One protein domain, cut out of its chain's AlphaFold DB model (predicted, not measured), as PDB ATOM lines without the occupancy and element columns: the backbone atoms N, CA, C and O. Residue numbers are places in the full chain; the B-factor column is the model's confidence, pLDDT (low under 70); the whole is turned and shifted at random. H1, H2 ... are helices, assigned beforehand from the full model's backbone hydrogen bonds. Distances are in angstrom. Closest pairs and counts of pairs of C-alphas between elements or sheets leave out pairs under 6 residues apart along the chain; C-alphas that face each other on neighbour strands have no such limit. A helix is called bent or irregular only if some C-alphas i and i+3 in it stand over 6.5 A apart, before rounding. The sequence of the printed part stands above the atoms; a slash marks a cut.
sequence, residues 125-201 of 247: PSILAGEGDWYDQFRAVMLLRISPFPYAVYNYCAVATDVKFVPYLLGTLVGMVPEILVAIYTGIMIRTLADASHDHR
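AT A GLANCE: This is residues 125 to 201 of the 247 residues of an uncharacterized protein of Cynara cardunculus var. scolymus (UniProt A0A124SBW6). Helices H1 and H2 and the first arm of bent H3 make a compact head, from which residues 180 to 201, mostly H3, stick out as a long arm. The 77 printed residues hold three named helices, H1, H2, H3 in order: all helix. The whole is extended, radius of gyration of the C-alphas 17.7 A, spanning 60 by 21 by 15 A.

IN THESE COORDINATES: Find C-alpha 134 at (357.585, 224.179, 367.261); H1, residues 134 to 146, runs 18.4 A from there. H2 is residues 151 to 160. H3, residues 165 to 198, was assigned as one helix by its hydrogen bonds but is bent: C-alphas 175 and 178 are 6.9 A apart. Its arms are H3a, residues 165 to 175, and H3b, residues 178 to 198, 30.8 A long, ending at (328.169, 208.723, 407.471).

HOW THE PARTS SIT: H1 and H3a touch, closest at C-alphas of Phe 138 and Pro 167, 4.3 A. The hairpin H1 and H2 only just touch, with 3 pairs of C-alphas within 8 A, closest Leu 144 and Tyr 154, 7.2 A, through residues 141 to 145 of H1 alone. H2 and H3b are apart. In H1, H2, H3a and H3b every O i to N i+4 pair is within hydrogen-bond range.

THE WHOLE: The farthest C-alphas, Glu 131 and His 200, are 59.6 A apart. The printed part has no cut, and both links are tight. Residues 125 to 131 and 197 to 201 have pLDDT under 70.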
ATOM      1  N   PRO A 125     337.616 227.463 360.480       50.97
ATOM      2  CA  PRO A 125     338.690 228.449 360.678       50.97
ATOM      3  C   PRO A 125     340.021 227.859 361.202       50.97
ATOM      4  O   PRO A 125     340.865 228.601 361.695       50.97
ATOM      5  N   SER A 126     340.233 226.539 361.157       50.19
ATOM      6  CA  SER A 126     341.407 225.904 361.783       50.19
ATOM      7  C   SER A 126     342.705 226.057 360.983       50.19
ATOM      8  O   SER A 126     343.764 226.136 361.593       50.19
ATOM      9  N   ILE A 127     342.644 226.194 359.653       51.91
ATOM     10  CA  ILE A 127     343.807 226.170 358.735       51.91
ATOM     11  C   ILE A 127     344.928 227.175 359.091       51.91
ATOM     12  O   ILE A 127     346.078 226.926 358.755       51.91
ATOM     13  N   LEU A 128     344.646 228.255 359.827       52.31
ATOM     14  CA  LEU A 128     345.650 229.279 360.153       52.31
ATOM     15  C   LEU A 128     346.464 229.003 361.437       52.31
ATOM     16  O   LEU A 128     347.459 229.674 361.680       52.31
ATOM     17  N   ALA A 129     346.065 228.045 362.285       53.94
ATOM     18  CA  ALA A 129     346.701 227.836 363.597       53.94
ATOM     19  C   ALA A 129     347.923 226.889 363.578       53.94
ATOM     20  O   ALA A 129     348.618 226.770 364.587       53.94
ATOM     21  N   GLY A 130     348.170 226.197 362.461       60.34
ATOM     22  CA  GLY A 130     349.273 225.237 362.310       60.34
ATOM     23  C   GLY A 130     350.590 225.833 361.806       60.34
ATOM     24  O   GLY A 130     351.650 225.221 361.953       60.34
ATOM     25  N   GLU A 131     350.542 227.030 361.223       63.97
ATOM     26  CA  GLU A 131     351.655 227.632 360.489       63.97
ATOM     27  C   GLU A 131     352.550 228.439 361.449       63.97
ATOM     28  O   GLU A 131     352.428 229.652 361.589       63.97
ATOM     29  N   GLY A 132     353.416 227.742 362.192       70.06
ATOM     30  CA  GLY A 132     354.312 228.348 363.184       70.06
ATOM     31  C   GLY A 132     355.466 227.429 363.596       70.06
ATOM     32  O   GLY A 132     355.487 226.239 363.268       70.06
ATOM     33  N   ASP A 133     356.450 227.980 364.313       83.25
ATOM     34  CA  ASP A 133     357.571 227.201 364.848       83.25
ATOM     35  C   ASP A 133     357.095 226.188 365.914       83.25
ATOM     36  O   ASP A 133     355.968 226.253 366.413       83.25
ATOM     37  N   TRP A 134     357.943 225.222 366.287       83.56
ATOM     38  CA  TRP A 134     357.585 224.179 367.261       83.56
ATOM     39  C   TRP A 134     357.086 224.764 368.598       83.56
ATOM     40  O   TRP A 134     356.204 224.181 369.233       83.56
ATOM     41  N   TYR A 135     357.617 225.921 369.007       84.75
ATOM     42  CA  TYR A 135     357.214 226.617 370.227       84.75
ATOM     43  C   TYR A 135     355.828 227.263 370.110       84.75
ATOM     44  O   TYR A 135     355.024 227.180 371.042       84.75
ATOM     45  N   ASP A 136     355.515 227.855 368.956       84.00
ATOM     46  CA  ASP A 136     354.211 228.471 368.699       84.00
ATOM     47  C   ASP A 136     353.115 227.409 368.650       84.00
ATOM     48  O   ASP A 136     352.071 227.561 369.285       84.00
ATOM     49  N   GLN A 137     353.399 226.277 368.001       84.12
ATOM     50  CA  GLN A 137     352.521 225.110 367.988       84.12
ATOM     51  C   GLN A 137     352.289 224.551 369.403       84.12
ATOM     52  O   GLN A 137     351.155 224.252 369.778       84.12
ATOM     53  N   PHE A 138     353.343 224.454 370.221       86.25
ATOM     54  CA  PHE A 138     353.244 224.010 371.617       86.25
ATOM     55  C   PHE A 138     352.356 224.947 372.444       86.25
ATOM     56  O   PHE A 138     351.454 224.496 373.156       86.25
ATOM     57  N   ARG A 139     352.581 226.261 372.329       83.62
ATOM     58  CA  ARG A 139     351.808 227.278 373.044       83.62
ATOM     59  C   ARG A 139     350.352 227.296 372.588       83.62
ATOM     60  O   ARG A 139     349.467 227.358 373.437       83.62
ATOM     61  N   ALA A 140     350.094 227.201 371.285       83.12
ATOM     62  CA  ALA A 140     348.747 227.132 370.729       83.12
ATOM     63  C   ALA A 140     347.987 225.913 371.266       83.12
ATOM     64  O   ALA A 140     346.859 226.046 371.738       83.12
ATOM     65  N   VAL A 141     348.631 224.741 371.281       83.50
ATOM     66  CA  VAL A 141     348.058 223.508 371.833       83.50
ATOM     67  C   VAL A 141     347.756 223.640 373.327       83.50
ATOM     68  O   VAL A 141     346.665 223.273 373.760       83.50
ATOM     69  N   MET A 142     348.686 224.185 374.113       84.81
ATOM     70  CA  MET A 142     348.490 224.387 375.549       84.81
ATOM     71  C   MET A 142     347.325 225.349 375.832       84.81
ATOM     72  O   MET A 142     346.470 225.052 376.663       84.81
ATOM     73  N   LEU A 143     347.258 226.477 375.117       83.06
ATOM     74  CA  LEU A 143     346.186 227.469 375.260       83.06
ATOM     75  C   LEU A 143     344.823 226.898 374.867       83.06
ATOM     76  O   LEU A 143     343.836 227.131 375.561       83.06
ATOM     77  N   LEU A 144     344.773 226.115 373.789       81.81
ATOM     78  CA  LEU A 144     343.559 225.427 373.364       81.81
ATOM     79  C   LEU A 144     343.074 224.398 374.391       81.81
ATOM     80  O   LEU A 144     341.869 224.253 374.551       81.81
ATOM     81  N   ARG A 145     343.987 223.700 375.079       84.56
ATOM     82  CA  ARG A 145     343.651 222.730 376.136       84.56
ATOM     83  C   ARG A 145     343.202 223.394 377.436       84.56
ATOM     84  O   ARG A 145     342.367 222.846 378.134       84.56
ATOM     85  N   ILE A 146     343.752 224.565 377.747       83.19
ATOM     86  CA  ILE A 146     343.326 225.387 378.888       83.19
ATOM     87  C   ILE A 146     341.968 226.047 378.617       83.19
ATOM     88  O   ILE A 146     341.217 226.334 379.550       83.19
ATOM     89  N   SER A 147     341.645 226.296 377.347       81.69
ATOM     90  CA  SER A 147     340.329 226.781 376.945       81.69
ATOM     91  C   SER A 147     339.243 225.741 377.252       81.69
ATOM     92  O   SER A 147     339.452 224.555 376.999       81.69
ATOM     93  N   PRO A 148     338.043 226.150 377.705       75.44
ATOM     94  CA  PRO A 148     336.924 225.244 377.968       75.44
ATOM     95  C   PRO A 148     336.241 224.740 376.676       75.44
ATOM     96  O   PRO A 148     335.015 224.651 376.609       75.44
ATOM     97  N   PHE A 149     337.003 224.449 375.615       73.44
ATOM     98  CA  PHE A 149     336.464 223.929 374.358       73.44
ATOM     99  C   PHE A 149     336.274 222.406 374.412       73.44
ATOM    100  O   PHE A 149     337.094 221.700 375.000       73.44
ATOM    101  N   PRO A 150     335.233 221.852 373.757       78.62
ATOM    102  CA  PRO A 150     335.015 220.410 373.734       78.62
ATOM    103  C   PRO A 150     336.198 219.654 373.114       78.62
ATOM    104  O   PRO A 150     336.655 219.973 372.013       78.62
ATOM    105  N   TYR A 151     336.641 218.584 373.777       78.06
ATOM    106  CA  TYR A 151     337.814 217.803 373.367       78.06
ATOM    107  C   TYR A 151     337.755 217.237 371.946       78.06
ATOM    108  O   TYR A 151     338.787 217.136 371.278       78.06
ATOM    109  N   ALA A 152     336.558 216.887 371.471       77.00
ATOM    110  CA  ALA A 152     336.352 216.387 370.115       77.00
ATOM    111  C   ALA A 152     336.771 217.419 369.054       77.00
ATOM    112  O   ALA A 152     337.421 217.071 368.071       77.00
ATOM    113  N   VAL A 153     336.461 218.696 369.295       73.94
ATOM    114  CA  VAL A 153     336.776 219.801 368.383       73.94
ATOM    115  C   VAL A 153     338.280 220.032 368.334       73.94
ATOM    116  O   VAL A 153     338.862 220.107 367.257       73.94
ATOM    117  N   TYR A 154     338.928 220.065 369.499       75.25
ATOM    118  CA  TYR A 154     340.375 220.232 369.591       75.25
ATOM    119  C   TYR A 154     341.142 219.116 368.862       75.25
ATOM    120  O   TYR A 154     342.042 219.407 368.076       75.25
ATOM    121  N   ASN A 155     340.789 217.846 369.102       78.62
ATOM    122  CA  ASN A 155     341.499 216.716 368.498       78.62
ATOM    123  C   ASN A 155     341.372 216.723 366.969       78.62
ATOM    124  O   ASN A 155     342.336 216.403 366.279       78.62
ATOM    125  N   TYR A 156     340.215 217.128 366.442       76.56
ATOM    126  CA  TYR A 156     340.024 217.288 365.004       76.56
ATOM    127  C   TYR A 156     340.850 218.451 364.445       76.56
ATOM    128  O   TYR A 156     341.545 218.283 363.446       76.56
ATOM    129  N   CYS A 157     340.835 219.609 365.115       73.62
ATOM    130  CA  CYS A 157     341.649 220.756 364.722       73.62
ATOM    131  C   CYS A 157     343.134 220.396 364.685       73.62
ATOM    132  O   CYS A 157     343.768 220.656 363.677       73.62
ATOM    133  N   ALA A 158     343.662 219.729 365.714       75.06
ATOM    134  CA  ALA A 158     345.070 219.341 365.775       75.06
ATOM    135  C   ALA A 158     345.506 218.442 364.603       75.06
ATOM    136  O   ALA A 158     346.621 218.593 364.106       75.06
ATOM    137  N   VAL A 159     344.624 217.543 364.149       75.81
ATOM    138  CA  VAL A 159     344.850 216.711 362.956       75.81
ATOM    139  C   VAL A 159     344.748 217.541 361.674       75.81
ATOM    140  O   VAL A 159     345.555 217.369 360.767       75.81
ATOM    141  N   ALA A 160     343.780 218.454 361.593       74.12
ATOM    142  CA  ALA A 160     343.557 219.296 360.419       74.12
ATOM    143  C   ALA A 160     344.637 220.377 360.222       74.12
ATOM    144  O   ALA A 160     344.839 220.830 359.101       74.12
ATOM    145  N   THR A 161     345.317 220.801 361.290       72.94
ATOM    146  CA  THR A 161     346.326 221.875 361.268       72.94
ATOM    147  C   THR A 161     347.768 221.382 361.174       72.94
ATOM    148  O   THR A 161     348.674 222.148 361.479       72.94
ATOM    149  N   ASP A 162     347.986 220.117 360.799       73.31
ATOM    150  CA  ASP A 162     349.308 219.478 360.646       73.31
ATOM    151  C   ASP A 162     350.304 219.831 361.774       73.31
ATOM    152  O   ASP A 162     351.467 220.186 361.562       73.31
ATOM    153  N   VAL A 163     349.821 219.798 363.024       77.56
ATOM    154  CA  VAL A 163     350.653 220.130 364.186       77.56
ATOM    155  C   VAL A 163     351.679 219.025 364.384       77.56
ATOM    156  O   VAL A 163     351.337 217.841 364.439       77.56
ATOM    157  N   LYS A 164     352.949 219.395 364.569       82.12
ATOM    158  CA  LYS A 164     354.011 218.420 364.821       82.12
ATOM    159  C   LYS A 164     353.705 217.623 366.095       82.12
ATOM    160  O   LYS A 164     353.306 218.173 367.123       82.12
ATOM    161  N   PHE A 165     353.989 216.323 366.055       84.44
ATOM    162  CA  PHE A 165     353.688 215.400 367.154       84.44
ATOM    163  C   PHE A 165     354.314 215.814 368.498       84.44
ATOM    164  O   PHE A 165     353.670 215.720 369.540       84.44
ATOM    165  N   VAL A 166     355.562 216.296 368.488       84.94
ATOM    166  CA  VAL A 166     356.293 216.650 369.718       84.94
ATOM    167  C   VAL A 166     355.670 217.868 370.429       84.94
ATOM    168  O   VAL A 166     355.323 217.735 371.606       84.94
ATOM    169  N   PRO A 167     355.450 219.020 369.759       86.62
ATOM    170  CA  PRO A 167     354.678 220.132 370.319       86.62
ATOM    171  C   PRO A 167     353.280 219.741 370.792       86.62
ATOM    172  O   PRO A 167     352.860 220.164 371.869       86.62
ATOM    173  N   TYR A 168     352.582 218.902 370.023       84.62
ATOM    174  CA  TYR A 168     351.254 218.411 370.381       84.62
ATOM    175  C   TYR A 168     351.263 217.621 371.696       84.62
ATOM    176  O   TYR A 168     350.451 217.884 372.589       84.62
ATOM    177  N   LEU A 169     352.199 216.678 371.833       86.94
ATOM    178  CA  LEU A 169     352.318 215.814 373.004       86.94
ATOM    179  C   LEU A 169     352.689 216.619 374.252       86.94
ATOM    180  O   LEU A 169     352.017 216.510 375.277       86.94
ATOM    181  N   LEU A 170     353.728 217.455 374.159       88.50
ATOM    182  CA  LEU A 170     354.187 218.266 375.287       88.50
ATOM    183  C   LEU A 170     353.141 219.310 375.687       88.50
ATOM    184  O   LEU A 170     352.866 219.481 376.873       88.50
ATOM    185  N   GLY A 171     352.536 219.985 374.709       86.25
ATOM    186  CA  GLY A 171     351.531 221.014 374.963       86.25
ATOM    187  C   GLY A 171     350.268 220.424 375.582       86.25
ATOM    188  O   GLY A 171     349.698 221.020 376.491       86.25
ATOM    189  N   THR A 172     349.868 219.223 375.151       87.88
ATOM    190  CA  THR A 172     348.750 218.490 375.754       87.88
ATOM    191  C   THR A 172     349.070 218.060 377.180       87.88
ATOM    192  O   THR A 172     348.249 218.274 378.067       87.88
ATOM    193  N   LEU A 173     350.259 217.501 377.422       89.25
ATOM    194  CA  LEU A 173     350.658 217.054 378.755       89.25
ATOM    195  C   LEU A 173     350.618 218.208 379.760       89.25
ATOM    196  O   LEU A 173     350.033 218.066 380.829       89.25
ATOM    197  N   VAL A 174     351.195 219.357 379.397       90.69
ATOM    198  CA  VAL A 174     351.211 220.555 380.248       90.69
ATOM    199  C   VAL A 174     349.816 221.175 380.359       90.69
ATOM    200  O   VAL A 174     349.386 221.526 381.455       90.69
ATOM    201  N   GLY A 175     349.087 221.276 379.245       86.06
ATOM    202  CA  GLY A 175     347.754 221.879 379.192       86.06
ATOM    203  C   GLY A 175     346.681 221.101 379.957       86.06
ATOM    204  O   GLY A 175     345.718 221.709 380.411       86.06
ATOM    205  N   MET A 176     346.850 219.789 380.157       89.69
ATOM    206  CA  MET A 176     345.929 218.962 380.949       89.69
ATOM    207  C   MET A 176     346.174 219.030 382.461       89.69
ATOM    208  O   MET A 176     345.289 218.657 383.230       89.69
ATOM    209  N   VAL A 177     347.345 219.495 382.918       91.88
ATOM    210  CA  VAL A 177     347.671 219.533 384.357       91.88
ATOM    211  C   VAL A 177     346.603 220.270 385.177       91.88
ATOM    212  O   VAL A 177     346.151 219.702 386.172       91.88
ATOM    213  N   PRO A 178     346.146 221.481 384.793       86.00
ATOM    214  CA  PRO A 178     345.135 222.199 385.566       86.00
ATOM    215  C   PRO A 178     343.816 221.424 385.665       86.00
ATOM    216  O   PRO A 178     343.227 221.356 386.740       86.00
ATOM    217  N   GLU A 179     343.379 220.794 384.573       83.69
ATOM    218  CA  GLU A 179     342.132 220.025 384.541       83.69
ATOM    219  C   GLU A 179     342.199 218.782 385.431       83.69
ATOM    220  O   GLU A 179     341.289 218.529 386.223       83.69
ATOM    221  N   ILE A 180     343.307 218.040 385.360       89.81
ATOM    222  CA  ILE A 180     343.530 216.852 386.189       89.81
ATOM    223  C   ILE A 180     343.550 217.237 387.673       89.81
ATOM    224  O   ILE A 180     342.936 216.552 388.494       89.81
ATOM    225  N   LEU A 181     344.211 218.343 388.031       88.81
ATOM    226  CA  LEU A 181     344.250 218.825 389.414       88.81
ATOM    227  C   LEU A 181     342.854 219.172 389.938       88.81
ATOM    228  O   LEU A 181     342.508 218.769 391.050       88.81
ATOM    229  N   VAL A 182     342.041 219.868 389.138       86.81
ATOM    230  CA  VAL A 182     340.654 220.194 389.501       86.81
ATOM    231  C   VAL A 182     339.833 218.919 389.685       86.81
ATOM    232  O   VAL A 182     339.157 218.773 390.702       86.81
ATOM    233  N   ALA A 183     339.924 217.962 388.758       87.19
ATOM    234  CA  ALA A 183     339.182 216.706 388.841       87.19
ATOM    235  C   ALA A 183     339.553 215.883 390.090       87.19
ATOM    236  O   ALA A 183     338.668 215.398 390.801       87.19
ATOM    237  N   ILE A 184     340.851 215.760 390.395       91.75
ATOM    238  CA  ILE A 184     341.338 215.038 391.578       91.75
ATOM    239  C   ILE A 184     340.868 215.727 392.859       91.75
ATOM    240  O   ILE A 184     340.348 215.062 393.756       91.75
ATOM    241  N   TYR A 185     341.013 217.050 392.949       84.50
ATOM    242  CA  TYR A 185     340.603 217.800 394.133       84.50
ATOM    243  C   TYR A 185     339.095 217.700 394.378       84.50
ATOM    244  O   TYR A 185     338.674 217.392 395.494       84.50
ATOM    245  N   THR A 186     338.282 217.865 393.332       86.44
ATOM    246  CA  THR A 186     336.829 217.682 393.415       86.44
ATOM    247  C   THR A 186     336.477 216.264 393.868       86.44
ATOM    248  O   THR A 186     335.639 216.099 394.753       86.44
ATOM    249  N   GLY A 187     337.154 215.234 393.347       86.56
ATOM    250  CA  GLY A 187     336.953 213.848 393.779       86.56
ATOM    251  C   GLY A 187     337.289 213.609 395.257       86.56
ATOM    252  O   GLY A 187     336.508 212.975 395.970       86.56
ATOM    253  N   ILE A 188     338.414 214.149 395.742       86.44
ATOM    254  CA  ILE A 188     338.804 214.082 397.162       86.44
ATOM    255  C   ILE A 188     337.774 214.814 398.031       86.44
ATOM    256  O   ILE A 188     337.376 214.312 399.083       86.44
ATOM    257  N   MET A 189     337.297 215.976 397.588       75.44
ATOM    258  CA  MET A 189     336.319 216.761 398.337       75.44
ATOM    259  C   MET A 189     334.961 216.054 398.426       75.44
ATOM    260  O   MET A 189     334.387 215.969 399.506       75.44
ATOM    261  N   ILE A 190     334.476 215.456 397.335       80.31
ATOM    262  CA  ILE A 190     333.243 214.653 397.351       80.31
ATOM    263  C   ILE A 190     333.392 213.447 398.284       80.31
ATOM    264  O   ILE A 190     332.489 213.167 399.068       80.31
ATOM    265  N   ARG A 191     334.533 212.747 398.238       78.25
ATOM    266  CA  ARG A 191     334.783 211.588 399.108       78.25
ATOM    267  C   ARG A 191     334.814 211.978 400.587       78.25
ATOM    268  O   ARG A 191     334.167 211.328 401.394       78.25
ATOM    269  N   THR A 192     335.495 213.068 400.932       78.44
ATOM    270  CA  THR A 192     335.551 213.565 402.319       78.44
ATOM    271  C   THR A 192     334.190 214.054 402.821       78.44
ATOM    272  O   THR A 192     333.860 213.829 403.982       78.44
ATOM    273  N   LEU A 193     333.369 214.664 401.957       73.88
ATOM    274  CA  LEU A 193     331.979 215.010 402.276       73.88
ATOM    275  C   LEU A 193     331.104 213.765 402.489       73.88
ATOM    276  O   LEU A 193     330.301 213.738 403.417       73.88
ATOM    277  N   ALA A 194     331.269 212.734 401.658       76.50
ATOM    278  CA  ALA A 194     330.527 211.482 401.780       76.50
ATOM    279  C   ALA A 194     330.870 210.726 403.077       76.50
ATOM    280  O   ALA A 194     329.961 210.240 403.756       76.50
ATOM    281  N   ASP A 195     332.154 210.692 403.451       74.19
ATOM    282  CA  ASP A 195     332.631 210.062 404.688       74.19
ATOM    283  C   ASP A 195     332.157 210.832 405.935       74.19
ATOM    284  O   ASP A 195     331.649 210.233 406.884       74.19
ATOM    285  N   ALA A 196     332.219 212.169 405.914       71.81
ATOM    286  CA  ALA A 196     331.724 213.014 407.006       71.81
ATOM    287  C   ALA A 196     330.193 212.968 407.174       71.81
ATOM    288  O   ALA A 196     329.674 213.324 408.229       71.81
ATOM    289  N   SER A 197     329.455 212.544 406.143       66.81
ATOM    290  CA  SER A 197     328.002 212.370 406.220       66.81
ATOM    291  C   SER A 197     327.588 211.046 406.866       66.81
ATOM    292  O   SER A 197     326.454 210.948 407.334       66.81
ATOM    293  N   HIS A 198     328.458 210.030 406.869       66.62
ATOM    294  CA  HIS A 198     328.169 208.723 407.471       66.62
ATOM    295  C   HIS A 198     328.612 208.628 408.932       66.62
ATOM    296  O   HIS A 198     328.032 207.851 409.689       66.62
ATOM    297  N   ASP A 199     329.599 209.426 409.342       57.75
ATOM    298  CA  ASP A 199     330.091 209.460 410.716       57.75
ATOM    299  C   ASP A 199     329.740 210.819 411.344       57.75
ATOM    300  O   ASP A 199     330.186 211.862 410.874       57.75
ATOM    301  N   HIS A 200     328.928 210.847 412.409       51.88
ATOM    302  CA  HIS A 200     328.601 212.063 413.179       51.88
ATOM    303  C   HIS A 200     329.820 212.563 413.989       51.88
ATOM    304  O   HIS A 200     329.762 212.757 415.207       51.88
ATOM    305  N   ARG A 201     330.963 212.751 413.328       48.84
ATOM    306  CA  ARG A 201     332.226 213.174 413.921       48.84
ATOM    307  C   ARG A 201     332.571 214.566 413.394       48.84
ATOM    308  O   ARG A 201     332.784 214.787 412.209       48.84
TER     309      ARG A 201